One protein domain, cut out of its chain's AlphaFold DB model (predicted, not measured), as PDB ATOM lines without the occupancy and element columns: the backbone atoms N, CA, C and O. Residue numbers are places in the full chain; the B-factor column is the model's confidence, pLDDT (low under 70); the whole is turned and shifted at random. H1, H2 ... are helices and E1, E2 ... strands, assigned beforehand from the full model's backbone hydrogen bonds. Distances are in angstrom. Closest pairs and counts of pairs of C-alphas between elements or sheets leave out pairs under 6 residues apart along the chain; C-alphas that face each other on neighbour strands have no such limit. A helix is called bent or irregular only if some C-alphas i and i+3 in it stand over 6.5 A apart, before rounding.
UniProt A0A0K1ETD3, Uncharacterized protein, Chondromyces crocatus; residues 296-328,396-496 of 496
ATOM      1  N   THR A 296      27.650  45.095  20.518       77.31
ATOM      2  CA  THR A 296      28.577  45.158  21.662       77.31
ATOM      3  C   THR A 296      27.973  44.555  22.934       77.31
ATOM      4  O   THR A 296      28.606  44.548  23.984       77.31
ATOM      5  N   ARG A 297      26.734  44.058  22.856       84.94
ATOM      6  CA  ARG A 297      25.965  43.495  23.963       84.94
ATOM      7  C   ARG A 297      25.534  42.079  23.640       84.94
ATOM      8  O   ARG A 297      25.380  41.719  22.473       84.94
ATOM      9  N   GLU A 298      25.318  41.309  24.695       92.06
ATOM     10  CA  GLU A 298      24.696  40.002  24.574       92.06
ATOM     11  C   GLU A 298      23.267  40.137  24.033       92.06
ATOM     12  O   GLU A 298      22.577  41.128  24.302       92.06
ATOM     13  N   SER A 299      22.821  39.141  23.269       92.75
ATOM     14  CA  SER A 299      21.435  39.059  22.831       92.75
ATOM     15  C   SER A 299      20.825  37.682  23.024       92.75
ATOM     16  O   SER A 299      21.515  36.665  22.976       92.75
ATOM     17  N   LEU A 300      19.512  37.664  23.243       94.81
ATOM     18  CA  LEU A 300      18.701  36.457  23.327       94.81
ATOM     19  C   LEU A 300      17.559  36.561  22.318       94.81
ATOM     20  O   LEU A 300      16.559  37.237  22.568       94.81
ATOM     21  N   ASP A 301      17.714  35.904  21.181       93.56
ATOM     22  CA  ASP A 301      16.726  35.903  20.110       93.56
ATOM     23  C   ASP A 301      15.776  34.708  20.275       93.56
ATOM     24  O   ASP A 301      16.199  33.624  20.688       93.56
ATOM     25  N   VAL A 302      14.487  34.905  19.981       94.44
ATOM     26  CA  VAL A 302      13.465  33.848  20.068       94.44
ATOM     27  C   VAL A 302      12.841  33.631  18.702       94.44
ATOM     28  O   VAL A 302      12.267  34.559  18.132       94.44
ATOM     29  N   VAL A 303      12.924  32.397  18.209       93.88
ATOM     30  CA  VAL A 303      12.248  31.970  16.982       93.88
ATOM     31  C   VAL A 303      11.082  31.056  17.329       93.88
ATOM     32  O   VAL A 303      11.270  30.071  18.045       93.88
ATOM     33  N   LEU A 304       9.896  31.382  16.817       94.44
ATOM     34  CA  LEU A 304       8.683  30.578  16.978       94.44
ATOM     35  C   LEU A 304       8.395  29.773  15.713       94.44
ATOM     36  O   LEU A 304       8.495  30.309  14.604       94.44
ATOM     37  N   ASP A 305       8.026  28.513  15.905       92.94
ATOM     38  CA  ASP A 305       7.667  27.564  14.853       92.94
ATOM     39  C   ASP A 305       6.514  26.679  15.338       92.94
ATOM     40  O   ASP A 305       6.469  26.329  16.521       92.94
ATOM     41  N   ALA A 306       5.588  26.343  14.445       94.50
ATOM     42  CA  ALA A 306       4.440  25.495  14.738       94.50
ATOM     43  C   ALA A 306       4.294  24.441  13.637       94.50
ATOM     44  O   ALA A 306       4.168  24.775  12.458       94.50
ATOM     45  N   SER A 307       4.345  23.169  14.019       93.62
ATOM     46  CA  SER A 307       4.312  22.042  13.087       93.62
ATOM     47  C   SER A 307       3.771  20.796  13.771       93.62
ATOM     48  O   SER A 307       4.129  20.542  14.916       93.62
ATOM     49  N   ASP A 308       3.009  19.977  13.055       93.62
ATOM     50  CA  ASP A 308       2.654  18.625  13.500       93.62
ATOM     51  C   ASP A 308       3.884  17.709  13.434       93.62
ATOM     52  O   ASP A 308       4.286  17.257  12.355       93.62
ATOM     53  N   ARG A 309       4.568  17.528  14.569       90.12
ATOM     54  CA  ARG A 309       5.855  16.825  14.611       90.12
ATOM     55  C   ARG A 309       5.671  15.331  14.832       90.12
ATOM     56  O   ARG A 309       6.499  14.556  14.343       90.12
ATOM     57  N   ASP A 310       4.660  14.932  15.592       90.81
ATOM     58  CA  ASP A 310       4.387  13.527  15.893       90.81
ATOM     59  C   ASP A 310       3.349  12.882  14.957       90.81
ATOM     60  O   ASP A 310       3.212  11.654  14.958       90.81
ATOM     61  N   GLY A 311       2.744  13.663  14.058       92.62
ATOM     62  CA  GLY A 311       1.878  13.192  12.982       92.62
ATOM     63  C   GLY A 311       0.449  12.910  13.435       92.62
ATOM     64  O   GLY A 311      -0.244  12.120  12.785       92.62
ATOM     65  N   ASP A 312       0.017  13.487  14.557       90.38
ATOM     66  CA  ASP A 312      -1.321  13.283  15.111       90.38
ATOM     67  C   ASP A 312      -2.376  14.262  14.548       90.38
ATOM     68  O   ASP A 312      -3.565  14.177  14.882       90.38
ATOM     69  N   GLY A 313      -1.962  15.145  13.633       89.00
ATOM     70  CA  GLY A 313      -2.796  16.162  13.006       89.00
ATOM     71  C   GLY A 313      -2.930  17.445  13.824       89.00
ATOM     72  O   GLY A 313      -3.726  18.312  13.446       89.00
ATOM     73  N   ARG A 314      -2.201  17.583  14.936       90.56
ATOM     74  CA  ARG A 314      -2.182  18.777  15.783       90.56
ATOM     75  C   ARG A 314      -0.833  19.469  15.706       90.56
ATOM     76  O   ARG A 314       0.197  18.857  15.479       90.56
ATOM     77  N   GLU A 315      -0.829  20.786  15.875       94.00
ATOM     78  CA  GLU A 315       0.415  21.549  15.795       94.00
ATOM     79  C   GLU A 315       1.137  21.574  17.140       94.00
ATOM     80  O   GLU A 315       0.658  22.180  18.105       94.00
ATOM     81  N   ASP A 316       2.335  20.998  17.165       95.69
ATOM     82  CA  ASP A 316       3.302  21.223  18.227       95.69
ATOM     83  C   ASP A 316       3.978  22.580  18.045       95.69
ATOM     84  O   ASP A 316       4.194  23.060  16.930       95.69
ATOM     85  N   LEU A 317       4.376  23.187  19.157       96.62
ATOM     86  CA  LEU A 317       5.052  24.477  19.173       96.62
ATOM     87  C   LEU A 317       6.520  24.308  19.571       96.62
ATOM     88  O   LEU A 317       6.847  23.724  20.609       96.62
ATOM     89  N   ALA A 318       7.409  24.916  18.789       96.38
ATOM     90  CA  ALA A 318       8.822  25.057  19.102       96.38
ATOM     91  C   ALA A 318       9.167  26.521  19.397       96.38
ATOM     92  O   ALA A 318       8.989  27.401  18.555       96.38
ATOM     93  N   LEU A 319       9.756  26.774  20.565       96.38
ATOM     94  CA  LEU A 319      10.425  28.035  20.875       96.38
ATOM     95  C   LEU A 319      11.934  27.808  20.834       96.38
ATOM     96  O   LEU A 319      12.480  27.091  21.669       96.38
ATOM     97  N   ARG A 320      12.638  28.397  19.867       96.62
ATOM     98  CA  ARG A 320      14.100  28.289  19.766       96.62
ATOM     99  C   ARG A 320      14.753  29.541  20.326       96.62
ATOM    100  O   ARG A 320      14.619  30.619  19.753       96.62
ATOM    101  N   PHE A 321      15.497  29.379  21.414       96.38
ATOM    102  CA  PHE A 321      16.237  30.458  22.060       96.38
ATOM    103  C   PHE A 321      17.676  30.455  21.571       96.38
ATOM    104  O   PHE A 321      18.375  29.463  21.764       96.38
ATOM    105  N   THR A 322      18.123  31.547  20.957       96.25
ATOM    106  CA  THR A 322      19.507  31.713  20.501       96.25
ATOM    107  C   THR A 322      20.184  32.799  21.314       96.25
ATOM    108  O   THR A 322      19.795  33.962  21.253       96.25
ATOM    109  N   PHE A 323      21.198  32.414  22.081       95.56
ATOM    110  CA  PHE A 323      22.029  33.343  22.826       95.56
ATOM    111  C   PHE A 323      23.286  33.679  22.028       95.56
ATOM    112  O   PHE A 323      24.075  32.791  21.689       95.56
ATOM    113  N   THR A 324      23.478  34.969  21.775       94.31
ATOM    114  CA  THR A 324      24.694  35.517  21.180       94.31
ATOM    115  C   THR A 324      25.456  36.274  22.267       94.31
ATOM    116  O   THR A 324      24.973  37.308  22.731       94.31
ATOM    117  N   PRO A 325      26.622  35.780  22.712       92.81
ATOM    118  CA  PRO A 325      27.448  36.499  23.678       92.81
ATOM    119  C   PRO A 325      27.918  37.849  23.128       92.81
ATOM    120  O   PRO A 325      28.127  38.002  21.923       92.81
ATOM    121  N   ALA A 326      28.118  38.816  24.026       89.75
ATOM    122  CA  ALA A 326      28.735  40.085  23.668       89.75
ATOM    123  C   ALA A 326      30.120  39.835  23.057       89.75
ATOM    124  O   ALA A 326      30.905  39.038  23.578       89.75
ATOM    125  N   VAL A 327      30.434  40.536  21.968       85.69
ATOM    126  CA  VAL A 327      31.819  40.621  21.508       85.69
ATOM    127  C   VAL A 327      32.517  41.568  22.470       85.69
ATOM    128  O   VAL A 327      32.195  42.757  22.495       85.69
ATOM    129  N   GLU A 328      33.426  41.039  23.291       80.88
ATOM    130  CA  GLU A 328      34.298  41.877  24.108       80.88
ATOM    131  C   GLU A 328      34.988  42.852  23.159       80.88
ATOM    132  O   GLU A 328      35.674  42.439  22.218       80.88
ATOM    133  N   ARG A 396      30.728  31.920  19.014       92.81
ATOM    134  CA  ARG A 396      29.592  31.412  18.233       92.81
ATOM    135  C   ARG A 396      28.309  31.438  19.075       92.81
ATOM    136  O   ARG A 396      28.378  31.038  20.240       92.81
ATOM    137  N   PRO A 397      27.152  31.814  18.497       94.69
ATOM    138  CA  PRO A 397      25.867  31.693  19.175       94.69
ATOM    139  C   PRO A 397      25.569  30.252  19.606       94.69
ATOM    140  O   PRO A 397      26.029  29.290  18.982       94.69
ATOM    141  N   VAL A 398      24.776  30.108  20.665       96.69
ATOM    142  CA  VAL A 398      24.286  28.817  21.166       96.69
ATOM    143  C   VAL A 398      22.763  28.813  21.179       96.69
ATOM    144  O   VAL A 398      22.146  29.798  21.578       96.69
ATOM    145  N   THR A 399      22.157  27.708  20.745       96.62
ATOM    146  CA  THR A 399      20.703  27.607  20.575       96.62
ATOM    147  C   THR A 399      20.145  26.425  21.355       96.62
ATOM    148  O   THR A 399      20.664  25.317  21.232       96.62
ATOM    149  N   ALA A 400      19.069  26.644  22.109       96.81
ATOM    150  CA  ALA A 400      18.319  25.590  22.790       96.81
ATOM    151  C   ALA A 400      16.821  25.694  22.447       96.81
ATOM    152  O   ALA A 400      16.233  26.764  22.633       96.81
ATOM    153  N   PRO A 401      16.188  24.625  21.927       96.56
ATOM    154  CA  PRO A 401      14.742  24.585  21.769       96.56
ATOM    155  C   PRO A 401      14.015  24.321  23.094       96.56
ATOM    156  O   PRO A 401      14.535  23.667  23.998       96.56
ATOM    157  N   LEU A 402      12.771  24.779  23.154       96.50
ATOM    158  CA  LEU A 402      11.756  24.408  24.124       96.50
ATOM    159  C   LEU A 402      10.513  23.962  23.359       96.50
ATOM    160  O   LEU A 402      10.007  24.707  22.519       96.50
ATOM    161  N   TRP A 403      10.044  22.755  23.647       96.38
ATOM    162  CA  TRP A 403       8.935  22.137  22.929       96.38
ATOM    163  C   TRP A 403       7.669  22.146  23.773       96.38
ATOM    164  O   TRP A 403       7.710  21.906  24.986       96.38
ATOM    165  N   PHE A 404       6.547  22.380  23.109       97.31
ATOM    166  CA  PHE A 404       5.223  22.163  23.651       97.31
ATOM    167  C   PHE A 404       4.452  21.265  22.700       97.31
ATOM    168  O   PHE A 404       4.385  21.539  21.507       97.31
ATOM    169  N   LEU A 405       3.887  20.205  23.259       96.00
ATOM    170  CA  LEU A 405       3.150  19.189  22.533       96.00
ATOM    171  C   LEU A 405       1.660  19.494  22.625       96.00
ATOM    172  O   LEU A 405       1.172  19.762  23.734       96.00
ATOM    173  N   ASP A 406       0.937  19.453  21.507       93.62
ATOM    174  CA  ASP A 406      -0.514  19.632  21.552       93.62
ATOM    175  C   ASP A 406      -1.208  18.354  22.008       93.62
ATOM    176  O   ASP A 406      -1.466  17.436  21.240       93.62
ATOM    177  N   ARG A 407      -1.560  18.288  23.289       93.50
ATOM    178  CA  ARG A 407      -2.257  17.126  23.839       93.50
ATOM    179  C   ARG A 407      -3.768  17.340  23.771       93.50
ATOM    180  O   ARG A 407      -4.235  18.474  23.694       93.50
ATOM    181  N   PRO A 408      -4.586  16.283  23.929       89.50
ATOM    182  CA  PRO A 408      -6.038  16.442  24.053       89.50
ATOM    183  C   PRO A 408      -6.471  17.401  25.175       89.50
ATOM    184  O   PRO A 408      -7.515  18.035  25.071       89.50
ATOM    185  N   ALA A 409      -5.661  17.521  26.235       90.25
ATOM    186  CA  ALA A 409      -5.878  18.454  27.344       90.25
ATOM    187  C   ALA A 409      -5.390  19.891  27.059       90.25
ATOM    188  O   ALA A 409      -5.480  20.749  27.934       90.25
ATOM    189  N   GLY A 410      -4.868  20.147  25.860       90.75
ATOM    190  CA  GLY A 410      -4.244  21.397  25.453       90.75
ATOM    191  C   GLY A 410      -2.724  21.307  25.360       90.75
ATOM    192  O   GLY A 410      -2.106  20.252  25.540       90.75
ATOM    193  N   LEU A 411      -2.127  22.461  25.079       94.19
ATOM    194  CA  LEU A 411      -0.694  22.614  24.891       94.19
ATOM    195  C   LEU A 411       0.060  22.300  26.197       94.19
ATOM    196  O   LEU A 411      -0.167  22.937  27.225       94.19
ATOM    197  N   SER A 412       0.974  21.330  26.161       95.12
ATOM    198  CA  SER A 412       1.767  20.911  27.322       95.12
ATOM    199  C   SER A 412       3.250  20.966  27.011       95.12
ATOM    200  O   SER A 412       3.711  20.379  26.036       95.12
ATOM    201  N   ARG A 413       4.032  21.584  27.895       95.75
ATOM    202  CA  ARG A 413       5.494  21.605  27.786       95.75
ATOM    203  C   ARG A 413       6.074  20.187  27.828       95.75
ATOM    204  O   ARG A 413       5.650  19.369  28.648       95.75
ATOM    205  N   ASP A 414       7.067  19.910  26.987       94.69
ATOM    206  CA  ASP A 414       7.914  18.723  27.127       94.69
ATOM    207  C   ASP A 414       8.761  18.864  28.399       94.69
ATOM    208  O   ASP A 414       9.585  19.772  28.524       94.69
ATOM    209  N   ALA A 415       8.551  17.962  29.359       92.62
ATOM    210  CA  ALA A 415       9.217  17.995  30.657       92.62
ATOM    211  C   ALA A 415      10.743  17.824  30.568       92.62
ATOM    212  O   ALA A 415      11.451  18.234  31.485       92.62
ATOM    213  N   SER A 416      11.257  17.234  29.486       94.06
ATOM    214  CA  SER A 416      12.698  17.075  29.275       94.06
ATOM    215  C   SER A 416      13.384  18.369  28.823       94.06
ATOM    216  O   SER A 416      14.614  18.462  28.847       94.06
ATOM    217  N   GLN A 417      12.616  19.382  28.419       95.25
ATOM    218  CA  GLN A 417      13.121  20.600  27.796       95.25
ATOM    219  C   GLN A 417      13.045  21.802  28.748       95.25
ATOM    220  O   GLN A 417      12.108  21.909  29.539       95.25
ATOM    221  N   PRO A 418      14.016  22.733  28.677       95.62
ATOM    222  CA  PRO A 418      15.146  22.772  27.741       95.62
ATOM    223  C   PRO A 418      16.386  22.006  28.253       95.62
ATOM    224  O   PRO A 418      17.461  22.100  27.660       95.62
ATOM    225  N   GLY A 419      16.272  21.252  29.357       96.31
ATOM    226  CA  GLY A 419      17.390  20.537  29.987       96.31
ATOM    227  C   GLY A 419      18.114  19.573  29.042       96.31
ATOM    228  O   GLY A 419      19.337  19.626  28.923       96.31
ATOM    229  N   ALA A 420      17.368  18.753  28.298       95.69
ATOM    230  CA  ALA A 420      17.918  17.827  27.311       95.69
ATOM    231  C   ALA A 420      18.696  18.550  26.198       95.69
ATOM    232  O   ALA A 420      19.789  18.117  25.832       95.69
ATOM    233  N   ALA A 421      18.187  19.681  25.699       96.19
ATOM    234  CA  ALA A 421      18.889  20.496  24.712       96.19
ATOM    235  C   ALA A 421      20.199  21.088  25.255       96.19
ATOM    236  O   ALA A 421      21.236  21.028  24.594       96.19
ATOM    237  N   LEU A 422      20.175  21.634  26.473       97.38
ATOM    238  CA  LEU A 422      21.371  22.189  27.115       97.38
ATOM    239  C   LEU A 422      22.427  21.107  27.387       97.38
ATOM    240  O   LEU A 422      23.621  21.354  27.200       97.38
ATOM    241  N   ARG A 423      21.999  19.898  27.767       97.19
ATOM    242  CA  ARG A 423      22.885  18.737  27.913       97.19
ATOM    243  C   ARG A 423      23.539  18.361  26.587       97.19
ATOM    244  O   ARG A 423      24.759  18.235  26.543       97.19
ATOM    245  N   ALA A 424      22.763  18.279  25.506       96.69
ATOM    246  CA  ALA A 424      23.290  17.990  24.173       96.69
ATOM    247  C   ALA A 424      24.338  19.028  23.722       96.69
ATOM    248  O   ALA A 424      25.369  18.662  23.154       96.69
ATOM    249  N   LEU A 425      24.137  20.320  24.030       97.44
ATOM    250  CA  LEU A 425      25.145  21.362  23.775       97.44
ATOM    251  C   LEU A 425      26.445  21.122  24.559       97.44
ATOM    252  O   LEU A 425      27.534  21.271  23.998       97.44
ATOM    253  N   ALA A 426      26.346  20.763  25.842       97.88
ATOM    254  CA  ALA A 426      27.508  20.496  26.690       97.88
ATOM    255  C   ALA A 426      28.269  19.232  26.253       97.88
ATOM    256  O   ALA A 426      29.499  19.241  26.187       97.88
ATOM    257  N   GLU A 427      27.555  18.161  25.902       97.62
ATOM    258  CA  GLU A 427      28.140  16.920  25.384       97.62
ATOM    259  C   GLU A 427      28.831  17.139  24.036       97.62
ATOM    260  O   GLU A 427      29.974  16.714  23.857       97.62
ATOM    261  N   GLY A 428      28.195  17.870  23.117       97.56
ATOM    262  CA  GLY A 428      28.812  18.250  21.845       97.56
ATOM    263  C   GLY A 428      30.081  19.087  22.038       97.56
ATOM    264  O   GLY A 428      31.079  18.888  21.342       97.56
ATOM    265  N   LEU A 429      30.098  19.987  23.029       97.94
ATOM    266  CA  LEU A 429      31.308  20.733  23.380       97.94
ATOM    267  C   LEU A 429      32.419  19.798  23.878       97.94
ATOM    268  O   LEU A 429      33.539  19.877  23.373       97.94
ATOM    269  N   LEU A 430      32.102  18.879  24.796       98.12
ATOM    270  CA  LEU A 430      33.046  17.893  25.329       98.12
ATOM    271  C   LEU A 430      33.652  17.014  24.225       98.12
ATOM    272  O   LEU A 430      34.865  16.809  24.216       98.12
ATOM    273  N   GLN A 431      32.842  16.542  23.275       97.62
ATOM    274  CA  GLN A 431      33.312  15.739  22.139       97.62
ATOM    275  C   GLN A 431      34.348  16.485  21.284       97.62
ATOM    276  O   GLN A 431      35.302  15.884  20.792       97.62
ATOM    277  N   THR A 432      34.195  17.803  21.126       97.00
ATOM    278  CA  THR A 432      35.118  18.621  20.319       97.00
ATOM    279  C   THR A 432      36.321  19.161  21.092       97.00
ATOM    280  O   THR A 432      37.287  19.604  20.469       97.00
ATOM    281  N   ALA A 433      36.306  19.102  22.427       97.44
ATOM    282  CA  ALA A 433      37.310  19.759  23.259       97.44
ATOM    283  C   ALA A 433      38.717  19.152  23.153       97.44
ATOM    284  O   ALA A 433      39.702  19.874  23.270       97.44
ATOM    285  N   GLY A 434      38.833  17.855  22.846       96.81
ATOM    286  CA  GLY A 434      40.130  17.202  22.617       96.81
ATOM    287  C   GLY A 434      40.799  17.570  21.285       96.81
ATOM    288  O   GLY A 434      41.918  17.142  21.009       96.81
ATOM    289  N   ASN A 435      40.132  18.348  20.428       96.75
ATOM    290  CA  ASN A 435      40.695  18.774  19.153       96.75
ATOM    291  C   ASN A 435      41.519  20.059  19.330       96.75
ATOM    292  O   ASN A 435      40.961  21.122  19.596       96.75
ATOM    293  N   LYS A 436      42.830  19.987  19.065       95.75
ATOM    294  CA  LYS A 436      43.768  21.127  19.148       95.75
ATOM    295  C   LYS A 436      43.292  22.384  18.406       95.75
ATOM    296  O   LYS A 436      43.503  23.491  18.879       95.75
ATOM    297  N   SER A 437      42.628  22.226  17.256       94.75
ATOM    298  CA  SER A 437      42.122  23.357  16.456       94.75
ATOM    299  C   SER A 437      40.854  24.007  17.021       94.75
ATOM    300  O   SER A 437      40.487  25.099  16.593       94.75
ATOM    301  N   LYS A 438      40.157  23.328  17.940       95.44
ATOM    302  CA  LYS A 438      38.904  23.785  18.563       95.44
ATOM    303  C   LYS A 438      39.070  24.151  20.029       95.44
ATOM    304  O   LYS A 438      38.284  24.951  20.519       95.44
ATOM    305  N   ALA A 439      40.083  23.609  20.699       95.25
ATOM    306  CA  ALA A 439      40.378  23.869  22.102       95.25
ATOM    307  C   ALA A 439      40.377  25.366  22.479       95.25
ATOM    308  O   ALA A 439      39.769  25.692  23.497       95.25
ATOM    309  N   PRO A 440      40.918  26.301  21.662       94.31
ATOM    310  CA  PRO A 440      40.855  27.730  21.986       94.31
ATOM    311  C   PRO A 440      39.431  28.303  22.100       94.31
ATOM    312  O   PRO A 440      39.222  29.254  22.846       94.31
ATOM    313  N   ASP A 441      38.447  27.724  21.399       93.69
ATOM    314  CA  ASP A 441      37.054  28.194  21.391       93.69
ATOM    315  C   ASP A 441      36.230  27.620  22.571       93.69
ATOM    316  O   ASP A 441      35.110  28.075  22.831       93.69
ATOM    317  N   VAL A 442      36.744  26.602  23.279       96.00
ATOM    318  CA  VAL A 442      35.973  25.832  24.274       96.00
ATOM    319  C   VAL A 442      35.528  26.672  25.476       96.00
ATOM    320  O   VAL A 442      34.328  26.645  25.760       96.00
ATOM    321  N   PRO A 443      36.396  27.461  26.148       95.88
ATOM    322  CA  PRO A 443      35.981  28.243  27.317       95.88
ATOM    323  C   PRO A 443      34.884  29.265  26.990       95.88
ATOM    324  O   PRO A 443      33.887  29.381  27.704       95.88
ATOM    325  N   ALA A 444      35.013  29.966  25.857       94.19
ATOM    326  CA  ALA A 444      34.021  30.945  25.420       94.19
ATOM    327  C   ALA A 444      32.653  30.290  25.158       94.19
ATOM    328  O   ALA A 444      31.614  30.814  25.566       94.19
ATOM    329  N   ARG A 445      32.640  29.108  24.526       96.44
ATOM    330  CA  ARG A 445      31.402  28.370  24.250       96.44
ATOM    331  C   ARG A 445      30.794  27.750  25.512       96.44
ATOM    332  O   ARG A 445      29.573  27.775  25.648       96.44
ATOM    333  N   ALA A 446      31.607  27.257  26.447       97.12
ATOM    334  CA  ALA A 446      31.133  26.783  27.747       97.12
ATOM    335  C   ALA A 446      30.435  27.909  28.525       97.12
ATOM    336  O   ALA A 446      29.315  27.730  29.006       97.12
ATOM    337  N   ASN A 447      31.038  29.101  28.559       96.19
ATOM    338  CA  ASN A 447      30.441  30.283  29.180       96.19
ATOM    339  C   ASN A 447      29.131  30.710  28.508       96.19
ATOM    340  O   ASN A 447      28.172  31.027  29.209       96.19
ATOM    341  N   ALA A 448      29.041  30.649  27.176       96.12
ATOM    342  CA  ALA A 448      27.794  30.920  26.464       96.12
ATOM    343  C   ALA A 448      26.675  29.925  26.840       96.12
ATOM    344  O   ALA A 448      25.536  30.342  27.047       96.12
ATOM    345  N   ILE A 449      26.989  28.631  26.995       97.38
ATOM    346  CA  ILE A 449      26.021  27.609  27.439       97.38
ATOM    347  C   ILE A 449      25.572  27.872  28.882       97.38
ATOM    348  O   ILE A 449      24.371  27.838  29.159       97.38
ATOM    349  N   ARG A 450      26.502  28.181  29.801       96.88
ATOM    350  CA  ARG A 450      26.163  28.562  31.187       96.88
ATOM    351  C   ARG A 450      25.256  29.781  31.217       96.88
ATOM    352  O   ARG A 450      24.240  29.767  31.907       96.88
ATOM    353  N   ARG A 451      25.591  30.813  30.436       96.12
ATOM    354  CA  ARG A 451      24.791  32.033  30.343       96.12
ATOM    355  C   ARG A 451      23.393  31.711  29.833       96.12
ATOM    356  O   ARG A 451      22.445  31.990  30.555       96.12
ATOM    357  N   LEU A 452      23.252  31.024  28.696       96.69
ATOM    358  CA  LEU A 452      21.946  30.592  28.184       96.69
ATOM    359  C   LEU A 452      21.144  29.816  29.244       96.69
ATOM    360  O   LEU A 452      19.975  30.124  29.461       96.69
ATOM    361  N   ARG A 453      21.772  28.884  29.974       96.88
ATOM    362  CA  ARG A 453      21.125  28.166  31.085       96.88
ATOM    363  C   ARG A 453      20.610  29.121  32.166       96.88
ATOM    364  O   ARG A 453      19.469  28.972  32.574       96.88
ATOM    365  N   THR A 454      21.384  30.115  32.603       95.94
ATOM    366  CA  THR A 454      20.910  31.104  33.601       95.94
ATOM    367  C   THR A 454      19.770  31.990  33.097       95.94
ATOM    368  O   THR A 454      18.966  32.463  33.894       95.94
ATOM    369  N   LEU A 455      19.681  32.212  31.782       96.12
ATOM    370  CA  LEU A 455      18.605  33.003  31.183       96.12
ATOM    371  C   LEU A 455      17.303  32.216  31.072       96.12
ATOM    372  O   LEU A 455      16.231  32.790  31.256       96.12
ATOM    373  N   LEU A 456      17.400  30.921  30.769       96.75
ATOM    374  CA  LEU A 456      16.239  30.055  30.603       96.75
ATOM    375  C   LEU A 456      15.754  29.464  31.928       96.75
ATOM    376  O   LEU A 456      14.556  29.370  32.129       96.75
ATOM    377  N   CYS A 457      16.656  29.057  32.818       96.75
ATOM    378  CA  CYS A 457      16.353  28.140  33.915       96.75
ATOM    379  C   CYS A 457      16.392  28.835  35.287       96.75
ATOM    380  O   CYS A 457      17.425  29.373  35.684       96.75
ATOM    381  N   GLU A 458      15.309  28.746  36.062       95.69
ATOM    382  CA  GLU A 458      15.240  29.231  37.453       95.69
ATOM    383  C   GLU A 458      16.224  28.497  38.376       95.69
ATOM    384  O   GLU A 458      16.882  29.095  39.227       95.69
ATOM    385  N   ASP A 459      16.379  27.189  38.176       93.94
ATOM    386  CA  ASP A 459      17.224  26.306  38.983       93.94
ATOM    387  C   ASP A 459      18.734  26.502  38.744       93.94
ATOM    388  O   ASP A 459      19.559  25.825  39.354       93.94
ATOM    389  N   ALA A 460      19.120  27.452  37.887       92.38
ATOM    390  CA  ALA A 460      20.513  27.799  37.618       92.38
ATOM    391  C   ALA A 460      21.101  28.855  38.579       92.38
ATOM    392  O   ALA A 460      22.250  29.256  38.395       92.38
ATOM    393  N   GLY A 461      20.356  29.291  39.603       84.56
ATOM    394  CA  GLY A 461      20.867  30.184  40.654       84.56
ATOM    395  C   GLY A 461      20.816  31.680  40.321       84.56
ATOM    396  O   GLY A 461      21.595  32.456  40.869       84.56
ATOM    397  N   GLY A 462      19.903  32.096  39.438       86.25
ATOM    398  CA  GLY A 462      19.664  33.495  39.075       86.25
ATOM    399  C   GLY A 462      18.187  33.767  38.776       86.25
ATOM    400  O   GLY A 462      17.354  32.865  38.832       86.25
ATOM    401  N   THR A 463      17.842  35.015  38.457       90.31
ATOM    402  CA  THR A 463      16.497  35.346  37.967       90.31
ATOM    403  C   THR A 463      16.407  34.976  36.492       90.31
ATOM    404  O   THR A 463      17.029  35.642  35.664       90.31
ATOM    405  N   ALA A 464      15.638  33.931  36.170       94.88
ATOM    406  CA  ALA A 464      15.383  33.547  34.787       94.88
ATOM    407  C   ALA A 464      14.848  34.755  34.003       94.88
ATOM    408  O   ALA A 464      13.895  35.422  34.418       94.88
ATOM    409  N   ALA A 465      15.488  35.052  32.874       95.38
ATOM    410  CA  ALA A 465      15.052  36.111  31.974       95.38
ATOM    411  C   ALA A 465      13.792  35.693  31.209       95.38
ATOM    412  O   ALA A 465      13.008  36.552  30.808       95.38
ATOM    413  N   VAL A 466      13.606  34.387  31.005       96.62
ATOM    414  CA  VAL A 466      12.473  33.819  30.282       96.62
ATOM    415  C   VAL A 466      11.444  33.248  31.253       96.62
ATOM    416  O   VAL A 466      11.753  32.386  32.073       96.62
ATOM    417  N   THR A 467      10.199  33.697  31.123       96.75
ATOM    418  CA  THR A 467       9.055  33.154  31.865       96.75
ATOM    419  C   THR A 467       7.898  32.872  30.923       96.75
ATOM    420  O   THR A 467       7.696  33.602  29.951       96.75
ATOM    421  N   LEU A 468       7.118  31.852  31.243       96.88
ATOM    422  CA  LEU A 468       5.921  31.453  30.514       96.88
ATOM    423  C   LEU A 468       4.659  31.822  31.307       96.88
ATOM    424  O   LEU A 468       4.746  32.302  32.441       96.88
ATOM    425  N   SER A 469       3.484  31.569  30.730       94.12
ATOM    426  CA  SER A 469       2.189  31.720  31.411       94.12
ATOM    427  C   SER A 469       2.062  30.860  32.676       94.12
ATOM    428  O   SER A 469       1.366  31.258  33.604       94.12
ATOM    429  N   ASP A 470       2.745  29.712  32.741       92.88
ATOM    430  CA  ASP A 470       2.770  28.809  33.902       92.88
ATOM    431  C   ASP A 470       3.914  29.106  34.894       92.88
ATOM    432  O   ASP A 470       4.057  28.413  35.903       92.88
ATOM    433  N   GLY A 471       4.702  30.158  34.647       95.19
ATOM    434  CA  GLY A 471       5.785  30.606  35.520       95.19
ATOM    435  C   GLY A 471       7.185  30.426  34.919       95.19
ATOM    436  O   GLY A 471       7.356  30.361  33.697       95.19
ATOM    437  N   PRO A 472       8.235  30.437  35.757       96.00
ATOM    438  CA  PRO A 472       9.603  30.291  35.283       96.00
ATOM    439  C   PRO A 472       9.904  28.847  34.844       96.00
ATOM    440  O   PRO A 472       9.329  27.875  35.338       96.00
ATOM    441  N   ILE A 473      10.833  28.696  33.900       95.69
ATOM    442  CA  ILE A 473      11.221  27.386  33.369       95.69
ATOM    443  C   ILE A 473      12.228  26.724  34.319       95.69
ATOM    444  O   ILE A 473      13.123  27.374  34.861       95.69
ATOM    445  N   ARG A 474      12.104  25.406  34.494       95.12
ATOM    446  CA  ARG A 474      13.037  24.576  35.265       95.12
ATOM    447  C   ARG A 474      13.674  23.552  34.347       95.12
ATOM    448  O   ARG A 474      12.970  22.937  33.552       95.12
ATOM    449  N   CYS A 475      14.982  23.374  34.467       92.62
ATOM    450  CA  CYS A 475      15.750  22.535  33.547       92.62
ATOM    451  C   CYS A 475      16.138  21.179  34.145       92.62
ATOM    452  O   CYS A 475      16.447  20.262  33.390       92.62
ATOM    453  N   ALA A 476      16.059  21.044  35.473       83.25
ATOM    454  CA  ALA A 476      16.113  19.786  36.218       83.25
ATOM    455  C   ALA A 476      17.361  18.924  35.948       83.25
ATOM    456  O   ALA A 476      17.291  17.698  35.994       83.25
ATOM    457  N   ASP A 477      18.516  19.550  35.698       80.25
ATOM    458  CA  ASP A 477      19.750  18.819  35.401       80.25
ATOM    459  C   ASP A 477      20.978  19.385  36.128       80.25
ATOM    460  O   ASP A 477      21.394  20.530  35.914       80.25
ATOM    461  N   ALA A 478      21.565  18.549  36.987       75.00
ATOM    462  CA  ALA A 478      22.763  18.849  37.762       75.00
ATOM    463  C   ALA A 478      24.071  18.557  36.998       75.00
ATOM    464  O   ALA A 478      25.116  19.107  37.352       75.00
ATOM    465  N   ASP A 479      24.040  17.734  35.943       93.81
ATOM    466  CA  ASP A 479      25.260  17.207  35.317       93.81
ATOM    467  C   ASP A 479      25.844  18.115  34.226       93.81
ATOM    468  O   ASP A 479      27.024  17.987  33.886       93.81
ATOM    469  N   ILE A 480      25.080  19.091  33.723       95.75
ATOM    470  CA  ILE A 480      25.532  20.017  32.666       95.75
ATOM    471  C   ILE A 480      26.844  20.709  33.062       95.75
ATOM    472  O   ILE A 480      27.805  20.716  32.295       95.75
ATOM    473  N   GLU A 481      26.927  21.244  34.282       96.00
ATOM    474  CA  GLU A 481      28.115  21.971  34.741       96.00
ATOM    475  C   GLU A 481      29.341  21.052  34.885       96.00
ATOM    476  O   GLU A 481      30.472  21.446  34.597       96.00
ATOM    477  N   LYS A 482      29.129  19.795  35.286       96.88
ATOM    478  CA  LYS A 482      30.193  18.786  35.356       96.88
ATOM    479  C   LYS A 482      30.743  18.476  33.961       96.88
ATOM    480  O   LYS A 482      31.962  18.404  33.796       96.88
ATOM    481  N   THR A 483      29.869  18.336  32.967       97.69
ATOM    482  CA  THR A 483      30.251  18.099  31.567       97.69
ATOM    483  C   THR A 483      31.008  19.287  30.976       97.69
ATOM    484  O   THR A 483      32.053  19.083  30.357       97.69
ATOM    485  N   LEU A 484      30.554  20.521  31.225       97.75
ATOM    486  CA  LEU A 484      31.240  21.736  30.764       97.75
ATOM    487  C   LEU A 484      32.650  21.863  31.357       97.75
ATOM    488  O   LEU A 484      33.605  22.042  30.604       97.75
ATOM    489  N   ARG A 485      32.810  21.656  32.672       97.88
ATOM    490  CA  ARG A 485      34.137  21.661  33.317       97.88
ATOM    491  C   ARG A 485      35.074  20.592  32.756       97.88
ATOM    492  O   ARG A 485      36.268  20.831  32.602       97.88
ATOM    493  N   ARG A 486      34.547  19.407  32.430       98.19
ATOM    494  CA  ARG A 486      35.337  18.344  31.791       98.19
ATOM    495  C   ARG A 486      35.792  18.746  30.387       98.19
ATOM    496  O   ARG A 486      36.913  18.414  30.010       98.19
ATOM    497  N   ALA A 487      34.944  19.438  29.627       98.25
ATOM    498  CA  ALA A 487      35.296  19.939  28.303       98.25
ATOM    499  C   ALA A 487      36.424  20.976  28.392       98.25
ATOM    500  O   ALA A 487      37.406  20.865  27.667       98.25
ATOM    501  N   GLU A 488      36.327  21.927  29.320       98.12
ATOM    502  CA  GLU A 488      37.368  22.937  29.560       98.12
ATOM    503  C   GLU A 488      38.705  22.290  29.948       98.12
ATOM    504  O   GLU A 488      39.714  22.534  29.293       98.12
ATOM    505  N   ALA A 489      38.700  21.363  30.913       98.19
ATOM    506  CA  ALA A 489      39.909  20.641  31.311       98.19
ATOM    507  C   ALA A 489      40.537  19.848  30.148       98.19
ATOM    508  O   ALA A 489      41.758  19.786  30.017       98.19
ATOM    509  N   LEU A 490      39.713  19.241  29.285       98.12
ATOM    510  CA  LEU A 490      40.197  18.531  28.101       98.12
ATOM    511  C   LEU A 490      40.824  19.479  27.071       98.12
ATOM    512  O   LEU A 490      41.849  19.131  26.487       98.12
ATOM    513  N   ALA A 491      40.239  20.661  26.872       97.44
ATOM    514  CA  ALA A 491      40.776  21.690  25.988       97.44
ATOM    515  C   ALA A 491      42.130  22.224  26.482       97.44
ATOM    516  O   ALA A 491      43.056  22.380  25.684       97.44
ATOM    517  N   ASP A 492      42.273  22.432  27.792       97.12
ATOM    518  CA  ASP A 492      43.526  22.885  28.400       97.12
ATOM    519  C   ASP A 492      44.657  21.861  28.224       97.12
ATOM    520  O   ASP A 492      45.787  22.238  27.919       97.12
ATOM    521  N   MET A 493      44.357  20.560  28.325       97.56
ATOM    522  CA  MET A 493      45.349  19.489  28.128       97.56
ATOM    523  C   MET A 493      45.893  19.392  26.697       97.56
ATOM    524  O   MET A 493      46.969  18.834  26.492       97.56
ATOM    525  N   VAL A 494      45.154  19.881  25.697       96.81
ATOM    526  CA  VAL A 494      45.569  19.820  24.284       96.81
ATOM    527  C   VAL A 494      46.097  21.156  23.757       96.81
ATOM    528  O   VAL A 494      46.429  21.252  22.569       96.81
ATOM    529  N   LYS A 495      46.182  22.174  24.622       90.06
ATOM    530  CA  LYS A 495      46.770  23.472  24.298       90.06
ATOM    531  C   LYS A 495      48.272  23.283  24.000       90.06
ATOM    532  O   LYS A 495      48.943  22.592  24.766       90.06
ATOM    533  N   PRO A 496      48.767  23.789  22.857       80.94
ATOM    534  CA  PRO A 496      50.138  23.560  22.402       80.94
ATOM    535  C   PRO A 496      51.199  24.239  23.265       80.94
ATOM    536  O   PRO A 496      50.882  25.276  23.894       80.94
TER     537      PRO A 496
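AT A GLANCE: This is residues 296 to 328 and 396 to 496 of the 496 residues of an uncharacterized protein of Chondromyces crocatus (UniProt A0A0K1ETD3). A twisted, curled sheet of four strands makes one end of an elongated body, and an up-and-down bundle of three helices, H1, H2 and H3, makes the other, with H2 reaching slantwise over E2 and E3. Beyond the last residue of H2, the short E5 folds back on residues 471 to 472. The printed part has 134 residues with five named strands and three named helices, in the order E1 E2 E3 E4 H1 H2 E5 H3; the sheet's order is E1, E2, E3, E4, antiparallel throughout, and the class is mixed. It is compact by its radius of gyration of the C-alphas, 16.3 A, and spans 56 by 30 by 26 A.

HOW THE PARTS SIT: E1, residues 299 to 307, and E2, residues 316 to 324, are an antiparallel hairpin, with N 303 and O 320 2.9 A apart, within hydrogen-bond range. E3, residues 398 to 407, is antiparallel to E2, with N 319 and O 402 at 2.9 A. E3 forms a second antiparallel hairpin with E4, residues 410 to 413, where N 405 and O 412 are 2.8 A apart; this pairing is staggered, E3 pairing with E2 over residues 398 to 404 and with E4 over 404 to 407. H1, residues 419 to 433, only grazes the sheet with its residues 419 to 425; the closest C-alphas of E3 and H1, of Ala 400 and Ala 421, are 5.5 A apart. H2, residues 439 to 456, is on one face of the sheet, making two layers, a sheet and a helix, at a height of 7.7 A over the sheet; it runs slantwise to the strands, at 46 degrees to E2 on the local plane. H1 and H2 touch as a helical hairpin, opposite ways at a shallow tilt of 8 degrees, their closest C-alphas being those of Ala 433 and Ala 439, 5.3 A. H3, residues 480 to 493, touches H1, the same way at a shallow tilt of 9 degrees; the closest C-alphas are those of Leu 430 and Ala 487, 4.3 A. H3 also touches H2, opposite ways at a shallow tilt of 14 degrees, with the C-alphas of Ala 439 and Ala 491 closest at 4.5 A. H3 is not on the sheet. E5, residues 466 to 468, pairs with no named strand; the closest C-alphas of H2 and E5 are those of Leu 456 and Val 466, 5.3 A. Every O i to N i+4 pair is within hydrogen-bond range in H1 and H3, and 12 of 14 are in H2.

IN THESE COORDINATES: E1 begins at C-alpha 299, (21.435, 39.059, 22.831), and is 26.0 A long; E2 is 25.9 A and E3 29.1 A. H1 is 21.0 A, H2 26.3 A and H3 20.3 A. H2 is irregular, with C-alphas 440 and 443 7.2 A apart. H3 ends at C-alpha 493, (45.349, 19.489, 28.128).

THE WHOLE: The two C-alphas farthest apart, of Pro 408 and Pro 496, are 56.6 A apart. Residues 329 to 395 are cut out, and C-alphas 328 and 396 are 12.9 A apart across the cut. The link from E5 to H3, 11 residues, is long. The mean pLDDT of the printed part is 94.3, and no printed residue is under 70.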